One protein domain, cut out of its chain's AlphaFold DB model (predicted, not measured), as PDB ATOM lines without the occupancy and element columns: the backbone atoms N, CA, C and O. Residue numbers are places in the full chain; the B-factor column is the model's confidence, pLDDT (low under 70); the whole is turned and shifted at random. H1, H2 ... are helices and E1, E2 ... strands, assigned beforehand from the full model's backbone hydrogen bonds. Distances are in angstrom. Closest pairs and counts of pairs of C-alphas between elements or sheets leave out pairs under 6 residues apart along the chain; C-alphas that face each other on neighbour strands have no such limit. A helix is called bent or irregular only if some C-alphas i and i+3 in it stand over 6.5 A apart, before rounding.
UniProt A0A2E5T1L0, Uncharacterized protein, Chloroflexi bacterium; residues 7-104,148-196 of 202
ATOM      1  N   THR A   7     210.634 143.047 167.655       71.12
ATOM      2  CA  THR A   7     211.649 143.840 166.938       71.12
ATOM      3  C   THR A   7     211.219 144.212 165.521       71.12
ATOM      4  O   THR A   7     211.726 145.178 164.959       71.12
ATOM      5  N   LYS A   8     210.218 143.512 164.971       78.25
ATOM      6  CA  LYS A   8     209.607 143.846 163.677       78.25
ATOM      7  C   LYS A   8     208.724 145.095 163.726       78.25
ATOM      8  O   LYS A   8     208.298 145.568 162.678       78.25
ATOM      9  N   TYR A   9     208.450 145.614 164.924       77.38
ATOM     10  CA  TYR A   9     207.562 146.748 165.147       77.38
ATOM     11  C   TYR A   9     208.336 147.901 165.788       77.38
ATOM     12  O   TYR A   9     208.814 147.810 166.924       77.38
ATOM     13  N   ASN A  10     208.417 149.021 165.078       79.69
ATOM     14  CA  ASN A  10     208.865 150.292 165.616       79.69
ATOM     15  C   ASN A  10     207.715 150.950 166.390       79.69
ATOM     16  O   ASN A  10     206.878 151.662 165.838       79.69
ATOM     17  N   CYS A  11     207.687 150.702 167.696       74.62
ATOM     18  CA  CYS A  11     206.607 151.144 168.576       74.62
ATOM     19  C   CYS A  11     206.592 152.652 168.870       74.62
ATOM     20  O   CYS A  11     205.661 153.109 169.533       74.62
ATOM     21  N   ASN A  12     207.550 153.418 168.331       77.56
ATOM     22  CA  ASN A  12     207.456 154.880 168.287       77.56
ATOM     23  C   ASN A  12     206.368 155.340 167.302       77.56
ATOM     24  O   ASN A  12     205.847 156.444 167.434       77.56
ATOM     25  N   TYR A  13     206.002 154.497 166.326       80.62
ATOM     26  CA  TYR A  13     204.886 154.746 165.421       80.62
ATOM     27  C   TYR A  13     203.607 154.090 165.946       80.62
ATOM     28  O   TYR A  13     203.543 152.875 166.142       80.62
ATOM     29  N   GLU A  14     202.564 154.902 166.113       80.69
ATOM     30  CA  GLU A  14     201.259 154.507 166.659       80.69
ATOM     31  C   GLU A  14     200.659 153.279 165.964       80.69
ATOM     32  O   GLU A  14     200.286 152.310 166.617       80.69
ATOM     33  N   ILE A  15     200.660 153.258 164.630       83.19
ATOM     34  CA  ILE A  15     200.076 152.161 163.844       83.19
ATOM     35  C   ILE A  15     200.824 150.838 164.074       83.19
ATOM     36  O   ILE A  15     200.197 149.787 164.195       83.19
ATOM     37  N   GLN A  16     202.157 150.866 164.173       82.06
ATOM     38  CA  GLN A  16     202.945 149.649 164.405       82.06
ATOM     39  C   GLN A  16     202.820 149.153 165.848       82.06
ATOM     40  O   GLN A  16     202.835 147.946 166.088       82.06
ATOM     41  N   PHE A  17     202.651 150.066 166.810       83.38
ATOM     42  CA  PHE A  17     202.275 149.703 168.174       83.38
ATOM     43  C   PHE A  17     200.907 149.008 168.207       83.38
ATOM     44  O   PHE A  17     200.790 147.932 168.794       83.38
ATOM     45  N   VAL A  18     199.906 149.561 167.516       86.56
ATOM     46  CA  VAL A  18     198.566 148.967 167.422       86.56
ATOM     47  C   VAL A  18     198.622 147.561 166.827       86.56
ATOM     48  O   VAL A  18     198.049 146.637 167.398       86.56
ATOM     49  N   GLN A  19     199.363 147.366 165.733       85.38
ATOM     50  CA  GLN A  19     199.543 146.048 165.113       85.38
ATOM     51  C   GLN A  19     200.173 145.030 166.071       85.38
ATOM     52  O   GLN A  19     199.654 143.924 166.214       85.38
ATOM     53  N   LEU A  20     201.258 145.410 166.758       85.62
ATOM     54  CA  LEU A  20     201.899 144.550 167.754       85.62
ATOM     55  C   LEU A  20     200.914 144.157 168.858       85.62
ATOM     56  O   LEU A  20     200.819 142.982 169.203       85.62
ATOM     57  N   MET A  21     200.187 145.130 169.409       86.19
ATOM     58  CA  MET A  21     199.252 144.878 170.501       86.19
ATOM     59  C   MET A  21     198.092 143.993 170.061       86.19
ATOM     60  O   MET A  21     197.767 143.055 170.776       86.19
ATOM     61  N   VAL A  22     197.506 144.207 168.880       88.12
ATOM     62  CA  VAL A  22     196.436 143.329 168.383       88.12
ATOM     63  C   VAL A  22     196.924 141.883 168.239       88.12
ATOM     64  O   VAL A  22     196.228 140.972 168.679       88.12
ATOM     65  N   GLU A  23     198.134 141.650 167.721       85.94
ATOM     66  CA  GLU A  23     198.704 140.294 167.638       85.94
ATOM     67  C   GLU A  23     198.957 139.681 169.023       85.94
ATOM     68  O   GLU A  23     198.641 138.514 169.258       85.94
ATOM     69  N   VAL A  24     199.484 140.465 169.970       85.31
ATOM     70  CA  VAL A  24     199.729 140.018 171.353       85.31
ATOM     71  C   VAL A  24     198.427 139.658 172.065       85.31
ATOM     72  O   VAL A  24     198.384 138.686 172.821       85.31
ATOM     73  N   LEU A  25     197.372 140.431 171.815       88.50
ATOM     74  CA  LEU A  25     196.068 140.276 172.439       88.50
ATOM     75  C   LEU A  25     195.207 139.208 171.771       88.50
ATOM     76  O   LEU A  25     194.331 138.670 172.432       88.50
ATOM     77  N   LYS A  26     195.475 138.839 170.516       88.56
ATOM     78  CA  LYS A  26     194.720 137.859 169.710       88.56
ATOM     79  C   LYS A  26     194.332 136.543 170.412       88.56
ATOM     80  O   LYS A  26     193.250 136.020 170.106       88.56
ATOM     81  N   PRO A  27     195.150 135.962 171.320       86.75
ATOM     82  CA  PRO A  27     194.749 134.779 172.084       86.75
ATOM     83  C   PRO A  27     193.611 135.043 173.080       86.75
ATOM     84  O   PRO A  27     192.887 134.114 173.419       86.75
ATOM     85  N   TYR A  28     193.450 136.289 173.528       89.00
ATOM     86  CA  TYR A  28     192.548 136.701 174.606       89.00
ATOM     87  C   TYR A  28     191.412 137.602 174.125       89.00
ATOM     88  O   TYR A  28     190.314 137.535 174.654       89.00
ATOM     89  N   ILE A  29     191.666 138.444 173.127       91.06
ATOM     90  CA  ILE A  29     190.735 139.440 172.610       91.06
ATOM     91  C   ILE A  29     190.589 139.255 171.105       91.06
ATOM     92  O   ILE A  29     191.564 139.050 170.380       91.06
ATOM     93  N   GLU A  30     189.357 139.364 170.628       90.88
ATOM     94  CA  GLU A  30     189.036 139.516 169.219       90.88
ATOM     95  C   GLU A  30     188.407 140.882 168.966       90.88
ATOM     96  O   GLU A  30     187.454 141.284 169.630       90.88
ATOM     97  N   PHE A  31     188.951 141.587 167.982       90.44
ATOM     98  CA  PHE A  31     188.414 142.850 167.508       90.44
ATOM     99  C   PHE A  31     187.656 142.602 166.205       90.44
ATOM    100  O   PHE A  31     188.217 142.026 165.270       90.44
ATOM    101  N   GLN A  32     186.412 143.068 166.121       88.19
ATOM    102  CA  GLN A  32     185.603 142.991 164.904       88.19
ATOM    103  C   GLN A  32     185.112 144.380 164.506       88.19
ATOM    104  O   GLN A  32     184.477 145.079 165.298       88.19
ATOM    105  N   SER A  33     185.381 144.786 163.265       87.00
ATOM    106  CA  SER A  33     184.782 145.998 162.706       87.00
ATOM    107  C   SER A  33     183.380 145.725 162.173       87.00
ATOM    108  O   SER A  33     183.151 144.678 161.571       87.00
ATOM    109  N   PHE A  34     182.478 146.691 162.306       84.75
ATOM    110  CA  PHE A  34     181.154 146.663 161.679       84.75
ATOM    111  C   PHE A  34     180.827 148.021 161.059       84.75
ATOM    112  O   PHE A  34     181.412 149.027 161.453       84.75
ATOM    113  N   ASP A  35     179.898 148.066 160.112       85.12
ATOM    114  CA  ASP A  35     179.429 149.322 159.528       85.12
ATOM    115  C   ASP A  35     178.276 149.888 160.363       85.12
ATOM    116  O   ASP A  35     177.355 149.165 160.747       85.12
ATOM    117  N   THR A  36     178.336 151.180 160.674       80.69
ATOM    118  CA  THR A  36     177.255 151.894 161.359       80.69
ATOM    119  C   THR A  36     176.303 152.527 160.352       80.69
ATOM    120  O   THR A  36     176.690 152.801 159.217       80.69
ATOM    121  N   GLU A  37     175.093 152.867 160.793       80.31
ATOM    122  CA  GLU A  37     174.112 153.582 159.963       80.31
ATOM    123  C   GLU A  37     174.585 154.991 159.560       80.31
ATOM    124  O   GLU A  37     174.263 155.478 158.474       80.31
ATOM    125  N   GLU A  38     175.404 155.636 160.397       81.44
ATOM    126  CA  GLU A  38     176.029 156.918 160.073       81.44
ATOM    127  C   GLU A  38     177.034 156.796 158.921       81.44
ATOM    128  O   GLU A  38     177.909 155.930 158.917       81.44
ATOM    129  N   LYS A  39     176.968 157.738 157.975       83.81
ATOM    130  CA  LYS A  39     177.875 157.832 156.824       83.81
ATOM    131  C   LYS A  39     178.895 158.960 157.006       83.81
ATOM    132  O   LYS A  39     178.631 159.961 157.668       83.81
ATOM    133  N   ARG A  40     180.077 158.801 156.408       80.31
ATOM    134  CA  ARG A  40     181.132 159.814 156.284       80.31
ATOM    135  C   ARG A  40     181.584 159.924 154.831       80.31
ATOM    136  O   ARG A  40     181.508 158.953 154.086       80.31
ATOM    137  N   ILE A  41     182.091 161.089 154.447       82.31
ATOM    138  CA  ILE A  41     182.685 161.292 153.123       82.31
ATOM    139  C   ILE A  41     184.164 160.893 153.190       82.31
ATOM    140  O   ILE A  41     184.886 161.350 154.079       82.31
ATOM    141  N   ASN A  42     184.608 159.992 152.309       80.06
ATOM    142  CA  ASN A  42     186.018 159.610 152.201       80.06
ATOM    143  C   ASN A  42     186.820 160.649 151.384       80.06
ATOM    144  O   ASN A  42     186.265 161.592 150.826       80.06
ATOM    145  N   LEU A  43     188.142 160.474 151.288       77.94
ATOM    146  CA  LEU A  43     189.017 161.376 150.517       77.94
ATOM    147  C   LEU A  43     188.684 161.423 149.011       77.94
ATOM    148  O   LEU A  43     189.065 162.376 148.341       77.94
ATOM    149  N   ALA A  44     187.974 160.418 148.490       82.31
ATOM    150  CA  ALA A  44     187.498 160.359 147.111       82.31
ATOM    151  C   ALA A  44     186.110 161.008 146.919       82.31
ATOM    152  O   ALA A  44     185.571 160.986 145.818       82.31
ATOM    153  N   GLY A  45     185.523 161.594 147.971       82.50
ATOM    154  CA  GLY A  45     184.198 162.219 147.921       82.50
ATOM    155  C   GLY A  45     183.027 161.237 148.041       82.50
ATOM    156  O   GLY A  45     181.872 161.649 147.951       82.50
ATOM    157  N   GLU A  46     183.286 159.952 148.275       83.75
ATOM    158  CA  GLU A  46     182.254 158.923 148.363       83.75
ATOM    159  C   GLU A  46     181.683 158.825 149.779       83.75
ATOM    160  O   GLU A  46     182.404 158.863 150.782       83.75
ATOM    161  N   SER A  47     180.366 158.639 149.856       84.38
ATOM    162  CA  SER A  47     179.660 158.402 151.111       84.38
ATOM    163  C   SER A  47     179.831 156.947 151.556       84.38
ATOM    164  O   SER A  47     179.098 156.066 151.107       84.38
ATOM    165  N   VAL A  48     180.730 156.712 152.506       80.38
ATOM    166  CA  VAL A  48     180.987 155.394 153.102       80.38
ATOM    167  C   VAL A  48     180.424 155.315 154.524       80.38
ATOM    168  O   VAL A  48     180.432 156.324 155.233       80.38
ATOM    169  N   PRO A  49     179.935 154.154 154.989       78.31
ATOM    170  CA  PRO A  49     179.544 154.000 156.387       78.31
ATOM    171  C   PRO A  49     180.731 154.286 157.320       78.31
ATOM    172  O   PRO A  49     181.892 153.976 157.021       78.31
ATOM    173  N   LYS A  50     180.458 154.916 158.465       80.75
ATOM    174  CA  LYS A  50     181.423 154.965 159.564       80.75
ATOM    175  C   LYS A  50     181.601 153.541 160.083       80.75
ATOM    176  O   LYS A  50     180.640 152.793 160.233       80.75
ATOM    177  N   LYS A  51     182.843 153.169 160.378       81.38
ATOM    178  CA  LYS A  51     183.124 151.893 161.036       81.38
ATOM    179  C   LYS A  51     182.835 152.015 162.526       81.38
ATOM    180  O   LYS A  51     183.060 153.074 163.107       81.38
ATOM    181  N   GLY A  52     182.360 150.943 163.139       84.75
ATOM    182  CA  GLY A  52     182.311 150.679 164.572       84.75
ATOM    183  C   GLY A  52     183.283 149.556 164.941       84.75
ATOM    184  O   GLY A  52     183.813 148.877 164.060       84.75
ATOM    185  N   LEU A  53     183.527 149.369 166.238       88.62
ATOM    186  CA  LEU A  53     184.409 148.330 166.770       88.62
ATOM    187  C   LEU A  53     183.666 147.535 167.846       88.62
ATOM    188  O   LEU A  53     183.112 148.127 168.768       88.62
ATOM    189  N   ARG A  54     183.652 146.208 167.723       89.56
ATOM    190  CA  ARG A  54     183.233 145.272 168.772       89.56
ATOM    191  C   ARG A  54     184.459 144.559 169.318       89.56
ATOM    192  O   ARG A  54     185.383 144.249 168.564       89.56
ATOM    193  N   ILE A  55     184.443 144.310 170.620       92.69
ATOM    194  CA  ILE A  55     185.536 143.681 171.350       92.69
ATOM    195  C   ILE A  55     184.972 142.436 172.024       92.69
ATOM    196  O   ILE A  55     183.980 142.517 172.748       92.69
ATOM    197  N   PHE A  56     185.603 141.293 171.784       92.38
ATOM    198  CA  PHE A  56     185.203 140.020 172.364       92.38
ATOM    199  C   PHE A  56     186.337 139.441 173.198       92.38
ATOM    200  O   PHE A  56     187.442 139.246 172.695       92.38
ATOM    201  N   LEU A  57     186.055 139.131 174.459       92.12
ATOM    202  CA  LEU A  57     186.948 138.384 175.331       92.12
ATOM    203  C   LEU A  57     186.785 136.884 175.068       92.12
ATOM    204  O   LEU A  57     185.679 136.346 175.135       92.12
ATOM    205  N   LYS A  58     187.894 136.201 174.782       90.06
ATOM    206  CA  LYS A  58     187.963 134.747 174.611       90.06
ATOM    207  C   LYS A  58     188.187 134.096 175.968       90.06
ATOM    208  O   LYS A  58     189.240 134.272 176.578       90.06
ATOM    209  N   LYS A  59     187.208 133.324 176.429       83.38
ATOM    210  CA  LYS A  59     187.332 132.514 177.645       83.38
ATOM    211  C   LYS A  59     187.995 131.172 177.342       83.38
ATOM    212  O   LYS A  59     187.961 130.685 176.213       83.38
ATOM    213  N   GLU A  60     188.563 130.541 178.370       75.69
ATOM    214  CA  GLU A  60     189.249 129.242 178.251       75.69
ATOM    215  C   GLU A  60     188.344 128.120 177.722       75.69
ATOM    216  O   GLU A  60     188.814 127.190 177.073       75.69
ATOM    217  N   ASN A  61     187.033 128.229 177.941       78.50
ATOM    218  CA  ASN A  61     186.028 127.298 177.425       78.50
ATOM    219  C   ASN A  61     185.658 127.537 175.946       78.50
ATOM    220  O   ASN A  61     184.733 126.904 175.442       78.50
ATOM    221  N   GLY A  62     186.338 128.460 175.260       75.19
ATOM    222  CA  GLY A  62     186.088 128.809 173.861       75.19
ATOM    223  C   GLY A  62     184.903 129.753 173.640       75.19
ATOM    224  O   GLY A  62     184.652 130.141 172.501       75.19
ATOM    225  N   ILE A  63     184.188 130.153 174.698       81.69
ATOM    226  CA  ILE A  63     183.092 131.120 174.598       81.69
ATOM    227  C   ILE A  63     183.673 132.521 174.401       81.69
ATOM    228  O   ILE A  63     184.603 132.931 175.099       81.69
ATOM    229  N   GLN A  64     183.092 133.259 173.457       87.75
ATOM    230  CA  GLN A  64     183.370 134.672 173.248       87.75
ATOM    231  C   GLN A  64     182.320 135.518 173.964       87.75
ATOM    232  O   GLN A  64     181.121 135.342 173.751       87.75
ATOM    233  N   GLU A  65     182.771 136.440 174.806       89.94
ATOM    234  CA  GLU A  65     181.913 137.396 175.501       89.94
ATOM    235  C   GLU A  65     182.156 138.797 174.947       89.94
ATOM    236  O   GLU A  65     183.294 139.265 174.926       89.94
ATOM    237  N   SER A  66     181.097 139.467 174.487       91.00
ATOM    238  CA  SER A  66     181.194 140.873 174.088       91.00
ATOM    239  C   SER A  66     181.449 141.720 175.326       91.00
ATOM    240  O   SER A  66     180.678 141.658 176.281       91.00
ATOM    241  N   ILE A  67     182.489 142.543 175.279       93.19
ATOM    242  CA  ILE A  67     182.817 143.492 176.341       93.19
ATOM    243  C   ILE A  67     182.694 144.922 175.819       93.19
ATOM    244  O   ILE A  67     182.876 145.184 174.628       93.19
ATOM    245  N   ASP A  68     182.352 145.840 176.715       91.94
ATOM    246  CA  ASP A  68     182.342 147.271 176.436       91.94
ATOM    247  C   ASP A  68     183.740 147.889 176.647       91.94
ATOM    248  O   ASP A  68     184.722 147.202 176.946       91.94
ATOM    249  N   GLU A  69     183.848 149.207 176.463       89.50
ATOM    250  CA  GLU A  69     185.114 149.929 176.631       89.50
ATOM    251  C   GLU A  69     185.656 149.813 178.062       89.50
ATOM    252  O   GLU A  69     186.858 149.629 178.245       89.50
ATOM    253  N   ASN A  70     184.779 149.856 179.072       91.31
ATOM    254  CA  ASN A  70     185.167 149.722 180.476       91.31
ATOM    255  C   ASN A  70     185.732 148.328 180.769       91.31
ATOM    256  O   ASN A  70     186.786 148.213 181.399       91.31
ATOM    257  N   GLY A  71     185.083 147.278 180.259       91.19
ATOM    258  CA  GLY A  71     185.579 145.909 180.340       91.19
ATOM    259  C   GLY A  71     186.933 145.747 179.653       91.19
ATOM    260  O   GLY A  71     187.830 145.104 180.196       91.19
ATOM    261  N   PHE A  72     187.139 146.391 178.500       92.56
ATOM    262  CA  PHE A  72     188.437 146.360 177.823       92.56
ATOM    263  C   PHE A  72     189.532 147.124 178.583       92.56
ATOM    264  O   PHE A  72     190.667 146.651 178.659       92.56
ATOM    265  N   ILE A  73     189.210 148.279 179.174       90.81
ATOM    266  CA  ILE A  73     190.134 149.043 180.026       90.81
ATOM    267  C   ILE A  73     190.589 148.187 181.206       90.81
ATOM    268  O   ILE A  73     191.793 148.063 181.440       90.81
ATOM    269  N   GLN A  74     189.642 147.562 181.912       91.00
ATOM    270  CA  GLN A  74     189.947 146.660 183.020       91.00
ATOM    271  C   GLN A  74     190.841 145.507 182.555       91.00
ATOM    272  O   GLN A  74     191.875 145.244 183.173       91.00
ATOM    273  N   PHE A  75     190.500 144.884 181.428       91.69
ATOM    274  CA  PHE A  75     191.283 143.791 180.874       91.69
ATOM    275  C   PHE A  75     192.731 144.207 180.569       91.69
ATOM    276  O   PHE A  75     193.671 143.539 180.990       91.69
ATOM    277  N   ILE A  76     192.949 145.325 179.869       90.31
ATOM    278  CA  ILE A  76     194.300 145.767 179.488       90.31
ATOM    279  C   ILE A  76     195.131 146.208 180.688       90.31
ATOM    280  O   ILE A  76     196.322 145.894 180.758       90.31
ATOM    281  N   GLN A  77     194.536 146.949 181.619       86.31
ATOM    282  CA  GLN A  77     195.283 147.545 182.723       86.31
ATOM    283  C   GLN A  77     195.511 146.569 183.880       86.31
ATOM    284  O   GLN A  77     196.531 146.673 184.564       86.31
ATOM    285  N   VAL A  78     194.601 145.612 184.085       88.06
ATOM    286  CA  VAL A  78     194.639 144.675 185.214       88.06
ATOM    287  C   VAL A  78     194.929 143.256 184.731       88.06
ATOM    288  O   VAL A  78     196.015 142.730 184.986       88.06
ATOM    289  N   ASP A  79     194.000 142.647 183.997       89.56
ATOM    290  CA  ASP A  79     194.045 141.208 183.706       89.56
ATOM    291  C   ASP A  79     195.250 140.833 182.840       89.56
ATOM    292  O   ASP A  79     195.987 139.896 183.143       89.56
ATOM    293  N   PHE A  80     195.527 141.616 181.799       88.38
ATOM    294  CA  PHE A  80     196.647 141.384 180.897       88.38
ATOM    295  C   PHE A  80     198.003 141.494 181.611       88.38
ATOM    296  O   PHE A  80     198.924 140.716 181.341       88.38
ATOM    297  N   SER A  81     198.129 142.416 182.571       86.88
ATOM    298  CA  SER A  81     199.330 142.543 183.406       86.88
ATOM    299  C   SER A  81     199.543 141.304 184.286       86.88
ATOM    300  O   SER A  81     200.671 140.801 184.396       86.88
ATOM    301  N   THR A  82     198.460 140.773 184.860       89.56
ATOM    302  CA  THR A  82     198.465 139.535 185.654       89.56
ATOM    303  C   THR A  82     198.858 138.336 184.794       89.56
ATOM    304  O   THR A  82     199.847 137.669 185.100       89.56
ATOM    305  N   ILE A  83     198.195 138.140 183.649       88.62
ATOM    306  CA  ILE A  83     198.481 137.060 182.690       88.62
ATOM    307  C   ILE A  83     199.955 137.077 182.264       88.62
ATOM    308  O   ILE A  83     200.638 136.051 182.268       88.62
ATOM    309  N   ARG A  84     200.490 138.256 181.922       89.31
ATOM    310  CA  ARG A  84     201.903 138.416 181.546       89.31
ATOM    311  C   ARG A  84     202.840 137.988 182.674       89.31
ATOM    312  O   ARG A  84     203.864 137.353 182.415       89.31
ATOM    313  N   SER A  85     202.512 138.355 183.910       88.88
ATOM    314  CA  SER A  85     203.323 138.041 185.089       88.88
ATOM    315  C   SER A  85     203.328 136.540 185.383       88.88
ATOM    316  O   SER A  85     204.391 135.968 185.630       88.88
ATOM    317  N   GLU A  86     202.178 135.879 185.263       90.19
ATOM    318  CA  GLU A  86     202.049 134.426 185.407       90.19
ATOM    319  C   GLU A  86     202.808 133.663 184.317       90.19
ATOM    320  O   GLU A  86     203.558 132.732 184.615       90.19
ATOM    321  N   LEU A  87     202.701 134.093 183.056       89.25
ATOM    322  CA  LEU A  87     203.464 133.503 181.953       89.25
ATOM    323  C   LEU A  87     204.972 133.674 182.148       89.25
ATOM    324  O   LEU A  87     205.736 132.729 181.937       89.25
ATOM    325  N   LYS A  88     205.417 134.857 182.588       91.00
ATOM    326  CA  LYS A  88     206.831 135.102 182.893       91.00
ATOM    327  C   LYS A  88     207.314 134.180 184.008       91.00
ATOM    328  O   LYS A  88     208.395 133.604 183.877       91.00
ATOM    329  N   LYS A  89     206.520 134.011 185.070       93.31
ATOM    330  CA  LYS A  89     206.831 133.080 186.159       93.31
ATOM    331  C   LYS A  89     206.972 131.655 185.625       93.31
ATOM    332  O   LYS A  89     208.021 131.054 185.814       93.31
ATOM    333  N   LYS A  90     206.002 131.176 184.839       92.81
ATOM    334  CA  LYS A  90     206.042 129.846 184.211       92.81
ATOM    335  C   LYS A  90     207.327 129.607 183.408       92.81
ATOM    336  O   LYS A  90     207.966 128.574 183.580       92.81
ATOM    337  N   TYR A  91     207.726 130.550 182.552       91.88
ATOM    338  CA  TYR A  91     208.970 130.422 181.782       91.88
ATOM    339  C   TYR A  91     210.228 130.483 182.658       91.88
ATOM    340  O   TYR A  91     211.218 129.819 182.360       91.88
ATOM    341  N   THR A  92     210.199 131.258 183.742       93.62
ATOM    342  CA  THR A  92     211.315 131.351 184.698       93.62
ATOM    343  C   THR A  92     211.477 130.050 185.488       93.62
ATOM    344  O   THR A  92     212.598 129.565 185.656       93.62
ATOM    345  N   ASP A  93     210.367 129.442 185.903       94.69
ATOM    346  CA  ASP A  93     210.347 128.141 186.573       94.69
ATOM    347  C   ASP A  93     210.833 127.031 185.623       94.69
ATOM    348  O   ASP A  93     211.656 126.197 186.005       94.69
ATOM    349  N   GLU A  94     210.409 127.058 184.352       94.19
ATOM    350  CA  GLU A  94     210.901 126.131 183.323       94.19
ATOM    351  C   GLU A  94     212.416 126.275 183.101       94.19
ATOM    352  O   GLU A  94     213.135 125.273 183.055       94.19
ATOM    353  N   LEU A  95     212.919 127.512 183.014       94.44
ATOM    354  CA  LEU A  95     214.349 127.794 182.875       94.44
ATOM    355  C   LEU A  95     215.150 127.229 184.053       94.44
ATOM    356  O   LEU A  95     216.170 126.569 183.848       94.44
ATOM    357  N   THR A  96     214.669 127.476 185.273       95.25
ATOM    358  CA  THR A  96     215.302 127.011 186.514       95.25
ATOM    359  C   THR A  96     215.335 125.487 186.554       95.25
ATOM    360  O   THR A  96     216.399 124.898 186.744       95.25
ATOM    361  N   SER A  97     214.210 124.834 186.245       96.56
ATOM    362  CA  SER A  97     214.115 123.373 186.188       96.56
ATOM    363  C   SER A  97     215.099 122.757 185.183       96.56
ATOM    364  O   SER A  97     215.772 121.772 185.488       96.56
ATOM    365  N   GLU A  98     215.240 123.330 183.983       94.56
ATOM    366  CA  GLU A  98     216.191 122.831 182.979       94.56
ATOM    367  C   GLU A  98     217.657 123.015 183.402       94.56
ATOM    368  O   GLU A  98     218.500 122.153 183.135       94.56
ATOM    369  N   GLN A  99     217.979 124.114 184.084       93.81
ATOM    370  CA  GLN A  99     219.315 124.344 184.638       93.81
ATOM    371  C   GLN A  99     219.632 123.378 185.785       93.81
ATOM    372  O   GLN A  99     220.743 122.843 185.842       93.81
ATOM    373  N   GLU A 100     218.664 123.095 186.656       95.38
ATOM    374  CA  GLU A 100     218.803 122.126 187.744       95.38
ATOM    375  C   GLU A 100     219.005 120.702 187.225       95.38
ATOM    376  O   GLU A 100     219.939 120.031 187.665       95.38
ATOM    377  N   LYS A 101     218.218 120.257 186.236       94.25
ATOM    378  CA  LYS A 101     218.396 118.940 185.595       94.25
ATOM    379  C   LYS A 101     219.792 118.780 184.997       94.25
ATOM    380  O   LYS A 101     220.415 117.727 185.148       94.25
ATOM    381  N   LYS A 102     220.307 119.825 184.339       92.00
ATOM    382  CA  LYS A 102     221.674 119.814 183.807       92.00
ATOM    383  C   LYS A 102     222.707 119.743 184.925       92.00
ATOM    384  O   LYS A 102     223.629 118.941 184.834       92.00
ATOM    385  N   LYS A 103     222.544 120.547 185.979       90.50
ATOM    386  CA  LYS A 103     223.439 120.543 187.140       90.50
ATOM    387  C   LYS A 103     223.473 119.165 187.799       90.50
ATOM    388  O   LYS A 103     224.556 118.658 188.052       90.50
ATOM    389  N   GLN A 104     222.316 118.539 188.013       90.56
ATOM    390  CA  GLN A 104     222.214 117.177 188.538       90.56
ATOM    391  C   GLN A 104     222.950 116.177 187.644       90.56
ATOM    392  O   GLN A 104     223.765 115.404 188.142       90.56
ATOM    393  N   PRO A 148     232.268 125.883 163.574       62.09
ATOM    394  CA  PRO A 148     231.276 126.341 164.546       62.09
ATOM    395  C   PRO A 148     230.265 125.221 164.791       62.09
ATOM    396  O   PRO A 148     229.605 124.744 163.869       62.09
ATOM    397  N   HIS A 149     230.200 124.742 166.033       64.19
ATOM    398  CA  HIS A 149     229.326 123.626 166.366       64.19
ATOM    399  C   HIS A 149     227.867 124.086 166.338       64.19
ATOM    400  O   HIS A 149     227.546 125.124 166.924       64.19
ATOM    401  N   PRO A 150     226.965 123.330 165.689       72.56
ATOM    402  CA  PRO A 150     225.542 123.610 165.774       72.56
ATOM    403  C   PRO A 150     225.084 123.496 167.232       72.56
ATOM    404  O   PRO A 150     225.445 122.532 167.918       72.56
ATOM    405  N   GLN A 151     224.280 124.469 167.675       80.69
ATOM    406  CA  GLN A 151     223.748 124.547 169.041       80.69
ATOM    407  C   GLN A 151     223.130 123.210 169.469       80.69
ATOM    408  O   GLN A 151     222.429 122.560 168.680       80.69
ATOM    409  N   SER A 152     223.394 122.797 170.709       88.94
ATOM    410  CA  SER A 152     222.755 121.608 171.285       88.94
ATOM    411  C   SER A 152     221.254 121.836 171.483       88.94
ATOM    412  O   SER A 152     220.788 122.976 171.532       88.94
ATOM    413  N   GLU A 153     220.474 120.760 171.605       91.31
ATOM    414  CA  GLU A 153     219.034 120.884 171.877       91.31
ATOM    415  C   GLU A 153     218.774 121.598 173.211       91.31
ATOM    416  O   GLU A 153     217.886 122.444 173.295       91.31
ATOM    417  N   TYR A 154     219.625 121.364 174.216       92.00
ATOM    418  CA  TYR A 154     219.620 122.137 175.455       92.00
ATOM    419  C   TYR A 154     219.836 123.639 175.212       92.00
ATOM    420  O   TYR A 154     219.059 124.462 175.692       92.00
ATOM    421  N   GLU A 155     220.865 124.026 174.449       89.94
ATOM    422  CA  GLU A 155     221.151 125.440 174.160       89.94
ATOM    423  C   GLU A 155     220.014 126.110 173.384       89.94
ATOM    424  O   GLU A 155     219.650 127.247 173.690       89.94
ATOM    425  N   LYS A 156     219.412 125.399 172.423       90.88
ATOM    426  CA  LYS A 156     218.226 125.870 171.698       90.88
ATOM    427  C   LYS A 156     217.048 126.088 172.647       90.88
ATOM    428  O   LYS A 156     216.403 127.135 172.571       90.88
ATOM    429  N   LYS A 157     216.788 125.139 173.556       92.81
ATOM    430  CA  LYS A 157     215.702 125.233 174.543       92.81
ATOM    431  C   LYS A 157     215.902 126.415 175.487       92.81
ATOM    432  O   LYS A 157     215.014 127.259 175.586       92.81
ATOM    433  N   ILE A 158     217.077 126.533 176.109       93.25
ATOM    434  CA  ILE A 158     217.405 127.647 177.013       93.25
ATOM    435  C   ILE A 158     217.266 128.983 176.288       93.25
ATOM    436  O   ILE A 158     216.576 129.874 176.776       93.25
ATOM    437  N   ARG A 159     217.848 129.109 175.089       89.81
ATOM    438  CA  ARG A 159     217.744 130.331 174.285       89.81
ATOM    439  C   ARG A 159     216.290 130.685 173.981       89.81
ATOM    440  O   ARG A 159     215.927 131.850 174.093       89.81
ATOM    441  N   SER A 160     215.465 129.705 173.617       89.12
ATOM    442  CA  SER A 160     214.036 129.909 173.355       89.12
ATOM    443  C   SER A 160     213.299 130.442 174.590       89.12
ATOM    444  O   SER A 160     212.621 131.466 174.507       89.12
ATOM    445  N   ILE A 161     213.497 129.814 175.755       88.75
ATOM    446  CA  ILE A 161     212.876 130.237 177.020       88.75
ATOM    447  C   ILE A 161     213.333 131.652 177.399       88.75
ATOM    448  O   ILE A 161     212.506 132.518 177.679       88.75
ATOM    449  N   THR A 162     214.640 131.924 177.344       89.44
ATOM    450  CA  THR A 162     215.200 133.248 177.643       89.44
ATOM    451  C   THR A 162     214.654 134.321 176.703       89.44
ATOM    452  O   THR A 162     214.314 135.409 177.164       89.44
ATOM    453  N   ILE A 163     214.528 134.031 175.405       87.94
ATOM    454  CA  ILE A 163     213.916 134.953 174.439       87.94
ATOM    455  C   ILE A 163     212.461 135.244 174.825       87.94
ATOM    456  O   ILE A 163     212.057 136.403 174.800       87.94
ATOM    457  N   ASN A 164     211.679 134.234 175.213       84.69
ATOM    458  CA  ASN A 164     210.284 134.436 175.614       84.69
ATOM    459  C   ASN A 164     210.159 135.321 176.862       84.69
ATOM    460  O   ASN A 164     209.304 136.204 176.887       84.69
ATOM    461  N   ILE A 165     211.034 135.146 177.857       88.38
ATOM    462  CA  ILE A 165     211.065 135.998 179.056       88.38
ATOM    463  C   ILE A 165     211.327 137.462 178.678       88.38
ATOM    464  O   ILE A 165     210.528 138.326 179.034       88.38
ATOM    465  N   HIS A 166     212.388 137.739 177.911       87.44
ATOM    466  CA  HIS A 166     212.717 139.108 177.487       87.44
ATOM    467  C   HIS A 166     211.586 139.737 176.666       87.44
ATOM    468  O   HIS A 166     211.225 140.890 176.876       87.44
ATOM    469  N   LYS A 167     210.952 138.962 175.778       83.44
ATOM    470  CA  LYS A 167     209.807 139.440 174.995       83.44
ATOM    471  C   LYS A 167     208.627 139.854 175.870       83.44
ATOM    472  O   LYS A 167     208.017 140.884 175.595       83.44
ATOM    473  N   LEU A 168     208.295 139.071 176.899       85.81
ATOM    474  CA  LEU A 168     207.225 139.437 177.832       85.81
ATOM    475  C   LEU A 168     207.559 140.734 178.577       85.81
ATOM    476  O   LEU A 168     206.672 141.556 178.789       85.81
ATOM    477  N   GLU A 169     208.824 140.951 178.936       87.69
ATOM    478  CA  GLU A 169     209.264 142.208 179.549       87.69
ATOM    479  C   GLU A 169     209.145 143.395 178.590       87.69
ATOM    480  O   GLU A 169     208.613 144.433 178.979       87.69
ATOM    481  N   ASP A 170     209.574 143.238 177.338       86.25
ATOM    482  CA  ASP A 170     209.517 144.298 176.326       86.25
ATOM    483  C   ASP A 170     208.078 144.677 175.966       86.25
ATOM    484  O   ASP A 170     207.736 145.861 175.941       86.25
ATOM    485  N   ILE A 171     207.213 143.682 175.734       83.31
ATOM    486  CA  ILE A 171     205.768 143.892 175.554       83.31
ATOM    487  C   ILE A 171     205.208 144.605 176.779       83.31
ATOM    488  O   ILE A 171     204.409 145.529 176.657       83.31
ATOM    489  N   GLY A 172     205.649 144.196 177.967       84.75
ATOM    490  CA  GLY A 172     205.170 144.768 179.202       84.75
ATOM    491  C   GLY A 172     205.515 146.241 179.389       84.75
ATOM    492  O   GLY A 172     204.641 147.013 179.782       84.75
ATOM    493  N   LYS A 173     206.751 146.630 179.064       86.00
ATOM    494  CA  LYS A 173     207.201 148.028 179.069       86.00
ATOM    495  C   LYS A 173     206.429 148.855 178.045       86.00
ATOM    496  O   LYS A 173     205.821 149.854 178.415       86.00
ATOM    497  N   LYS A 174     206.365 148.380 176.794       83.31
ATOM    498  CA  LYS A 174     205.645 149.055 175.701       83.31
ATOM    499  C   LYS A 174     204.165 149.256 176.026       83.31
ATOM    500  O   LYS A 174     203.636 150.334 175.797       83.31
ATOM    501  N   CYS A 175     203.501 148.236 176.570       81.81
ATOM    502  CA  CYS A 175     202.103 148.340 176.985       81.81
ATOM    503  C   CYS A 175     201.949 149.378 178.101       81.81
ATOM    504  O   CYS A 175     201.153 150.295 177.964       81.81
ATOM    505  N   TYR A 176     202.759 149.299 179.162       82.81
ATOM    506  CA  TYR A 176     202.685 150.257 180.269       82.81
ATOM    507  C   TYR A 176     202.888 151.709 179.814       82.81
ATOM    508  O   TYR A 176     202.139 152.586 180.231       82.81
ATOM    509  N   GLU A 177     203.862 151.967 178.941       83.62
ATOM    510  CA  GLU A 177     204.141 153.311 178.416       83.62
ATOM    511  C   GLU A 177     203.000 153.870 177.558       83.62
ATOM    512  O   GLU A 177     202.787 155.080 177.537       83.62
ATOM    513  N   ARG A 178     202.271 153.003 176.845       81.06
ATOM    514  CA  ARG A 178     201.320 153.394 175.793       81.06
ATOM    515  C   ARG A 178     199.855 153.184 176.167       81.06
ATOM    516  O   ARG A 178     198.991 153.557 175.387       81.06
ATOM    517  N   THR A 179     199.566 152.593 177.325       81.19
ATOM    518  CA  THR A 179     198.200 152.379 177.843       81.19
ATOM    519  C   THR A 179     198.082 152.754 179.324       81.19
ATOM    520  O   THR A 179     197.286 152.167 180.065       81.19
ATOM    521  N   LYS A 180     198.914 153.697 179.787       82.94
ATOM    522  CA  LYS A 180     199.016 154.079 181.203       82.94
ATOM    523  C   LYS A 180     197.714 154.665 181.738       82.94
ATOM    524  O   LYS A 180     197.345 154.407 182.881       82.94
ATOM    525  N   THR A 181     197.043 155.481 180.933       87.25
ATOM    526  CA  THR A 181     195.799 156.152 181.303       87.25
ATOM    527  C   THR A 181     194.612 155.578 180.541       87.25
ATOM    528  O   THR A 181     194.763 154.950 179.494       87.25
ATOM    529  N   ILE A 182     193.403 155.830 181.047       86.19
ATOM    530  CA  ILE A 182     192.158 155.496 180.339       86.19
ATOM    531  C   ILE A 182     192.132 156.158 178.953       86.19
ATOM    532  O   ILE A 182     191.748 155.524 177.976       86.19
ATOM    533  N   GLN A 183     192.593 157.409 178.845       87.75
ATOM    534  CA  GLN A 183     192.641 158.134 177.572       87.75
ATOM    535  C   GLN A 183     193.550 157.446 176.549       87.75
ATOM    536  O   GLN A 183     193.186 157.372 175.378       87.75
ATOM    537  N   ASP A 184     194.680 156.891 176.989       86.94
ATOM    538  CA  ASP A 184     195.587 156.146 176.114       86.94
ATOM    539  C   ASP A 184     194.930 154.861 175.589       86.94
ATOM    540  O   ASP A 184     195.048 154.529 174.411       86.94
ATOM    541  N   VAL A 185     194.176 154.156 176.442       88.38
ATOM    542  CA  VAL A 185     193.423 152.954 176.043       88.38
ATOM    543  C   VAL A 185     192.320 153.305 175.040       88.38
ATOM    544  O   VAL A 185     192.160 152.619 174.029       88.38
ATOM    545  N   LEU A 186     191.585 154.393 175.276       89.75
ATOM    546  CA  LEU A 186     190.556 154.871 174.350       89.75
ATOM    547  C   LEU A 186     191.163 155.314 173.010       89.75
ATOM    548  O   LEU A 186     190.605 155.026 171.949       89.75
ATOM    549  N   LEU A 187     192.328 155.968 173.036       90.06
ATOM    550  CA  LEU A 187     193.076 156.325 171.832       90.06
ATOM    551  C   LEU A 187     193.524 155.075 171.067       90.06
ATOM    552  O   LEU A 187     193.353 155.016 169.850       90.06
ATOM    553  N   PHE A 188     194.022 154.054 171.767       90.06
ATOM    554  CA  PHE A 188     194.342 152.761 171.169       90.06
ATOM    555  C   PHE A 188     193.117 152.143 170.479       90.06
ATOM    556  O   PHE A 188     193.211 151.773 169.310       90.06
ATOM    557  N   LEU A 189     191.959 152.081 171.147       90.56
ATOM    558  CA  LEU A 189     190.726 151.538 170.558       90.56
ATOM    559  C   LEU A 189     190.284 152.320 169.319       90.56
ATOM    560  O   LEU A 189     189.895 151.728 168.309       90.56
ATOM    561  N   LYS A 190     190.405 153.649 169.359       88.31
ATOM    562  CA  LYS A 190     190.157 154.504 168.199       88.31
ATOM    563  C   LYS A 190     191.115 154.184 167.049       88.31
ATOM    564  O   LYS A 190     190.674 154.046 165.913       88.31
ATOM    565  N   ASN A 191     192.401 153.991 167.332       87.06
ATOM    566  CA  ASN A 191     193.388 153.658 166.306       87.06
ATOM    567  C   ASN A 191     193.184 152.249 165.736       87.06
ATOM    568  O   ASN A 191     193.343 152.052 164.534       87.06
ATOM    569  N   VAL A 192     192.777 151.275 166.556       87.81
ATOM    570  CA  VAL A 192     192.352 149.948 166.080       87.81
ATOM    571  C   VAL A 192     191.181 150.098 165.111       87.81
ATOM    572  O   VAL A 192     191.219 149.582 163.998       87.81
ATOM    573  N   LYS A 193     190.162 150.862 165.499       86.12
ATOM    574  CA  LYS A 193     188.972 151.118 164.685       86.12
ATOM    575  C   LYS A 193     189.291 151.804 163.348       86.12
ATOM    576  O   LYS A 193     188.741 151.412 162.319       86.12
ATOM    577  N   ASP A 194     190.149 152.822 163.364       78.88
ATOM    578  CA  ASP A 194     190.401 153.687 162.207       78.88
ATOM    579  C   ASP A 194     191.520 153.172 161.284       78.88
ATOM    580  O   ASP A 194     191.506 153.475 160.087       78.88
ATOM    581  N   HIS A 195     192.476 152.396 161.809       76.00
ATOM    582  CA  HIS A 195     193.719 152.061 161.101       76.00
ATOM    583  C   HIS A 195     194.046 150.565 161.030       76.00
ATOM    584  O   HIS A 195     194.921 150.186 160.245       76.00
ATOM    585  N   TYR A 196     193.393 149.699 161.811       78.25
ATOM    586  CA  TYR A 196     193.660 148.267 161.722       78.25
ATOM    587  C   TYR A 196     192.933 147.647 160.523       78.25
ATOM    588  O   TYR A 196     191.713 147.753 160.374       78.25
TER     589      TYR A 196
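What this domain is: This is residues 7 to 104 and 148 to 196 of the 202 residues of an uncharacterized protein of Chloroflexi bacterium (UniProt A0A2E5T1L0). Two long helices, H2b and H3, run side by side in opposite directions and make one end of an elongated model. At the other end a twisted three-stranded sheet has H4 and H2a over one face, while H1 lies near the middle of the whole, crossing H4. The printed part has 147 residues with four named helices and three named strands, in the order H1 E1 E2 E3 H2 H3 H4. The sheet runs E1 E2 E3, antiparallel throughout, and the class is mixed, helices and strands. The whole is loose, with a radius of gyration of the C-alphas of 19.7 A and spans of 69 by 37 by 28 A.

Where its parts are: H1 is residues 14 to 25, from C-alpha 14 at (201.259, 154.507, 166.659). E1, residues 29 to 41, is 30.4 A long and bends by 82 degrees at residue 38. E2, residues 47 to 58, is 34.4 A long, and E3 is residues 64 to 67. H2, residues 69 to 104, was assigned as one helix by its hydrogen bonds but is bent: C-alphas 77 and 80 are 6.6 A apart. Its arms are H2a, residues 69 to 77, and H2b, residues 80 to 104, 36.0 A long and ending at C-alpha 104, (222.214, 117.177, 188.538). H3, residues 153 to 178, is 37.2 A long. H4, residues 182 to 195, is 19.6 A long and ends at C-alpha 195, (193.719, 152.061, 161.101).

How they stand to each other: E1, E2 and E3 form a meander, each strand the antiparallel neighbour of the one before. In the hairpin E1 and E2, N 32 and O 54 are 2.9 A apart, within hydrogen-bond range; in the hairpin E2 and E3, N 57 and O 65 are 2.8 A apart, also within range. The sheet is only just strongly twisted, with C-alphas up to 4.1 A off its best plane. H4 is on the sheet over E2, at a height over the sheet of 9.9 A; the closest C-alphas of H4 and E2 are those of Lys 193 and Leu 53, 5.7 A apart. H2a is on the same face, at a height of 9.8 A. H1 only grazes the sheet with residues 22 to 25, and with residues 14 to 18 alone it touches H4, about perpendicular at 83 degrees, closest at the C-alphas of Val 18 and Val 192, 6.4 A. H2b and H3 touch at a shallow tilt of 22 degrees, opposite ways, closest at the C-alphas of Lys 88 and Ile 165, 5.8 A. In H1, H2a, H2b, H3 and H4 every O i to N i+4 pair is within hydrogen-bond range.

The domain as a whole: The two C-alphas farthest apart, those of Gly 45 and Gln 104, are 71.6 A apart. Residues 105 to 147 are not printed, and C-alphas 104 and 148 are 27.2 A apart across the cut. The links that are printed whole are tight. The mean pLDDT of the printed part is 86.3, and residues 148 to 149 are under 70.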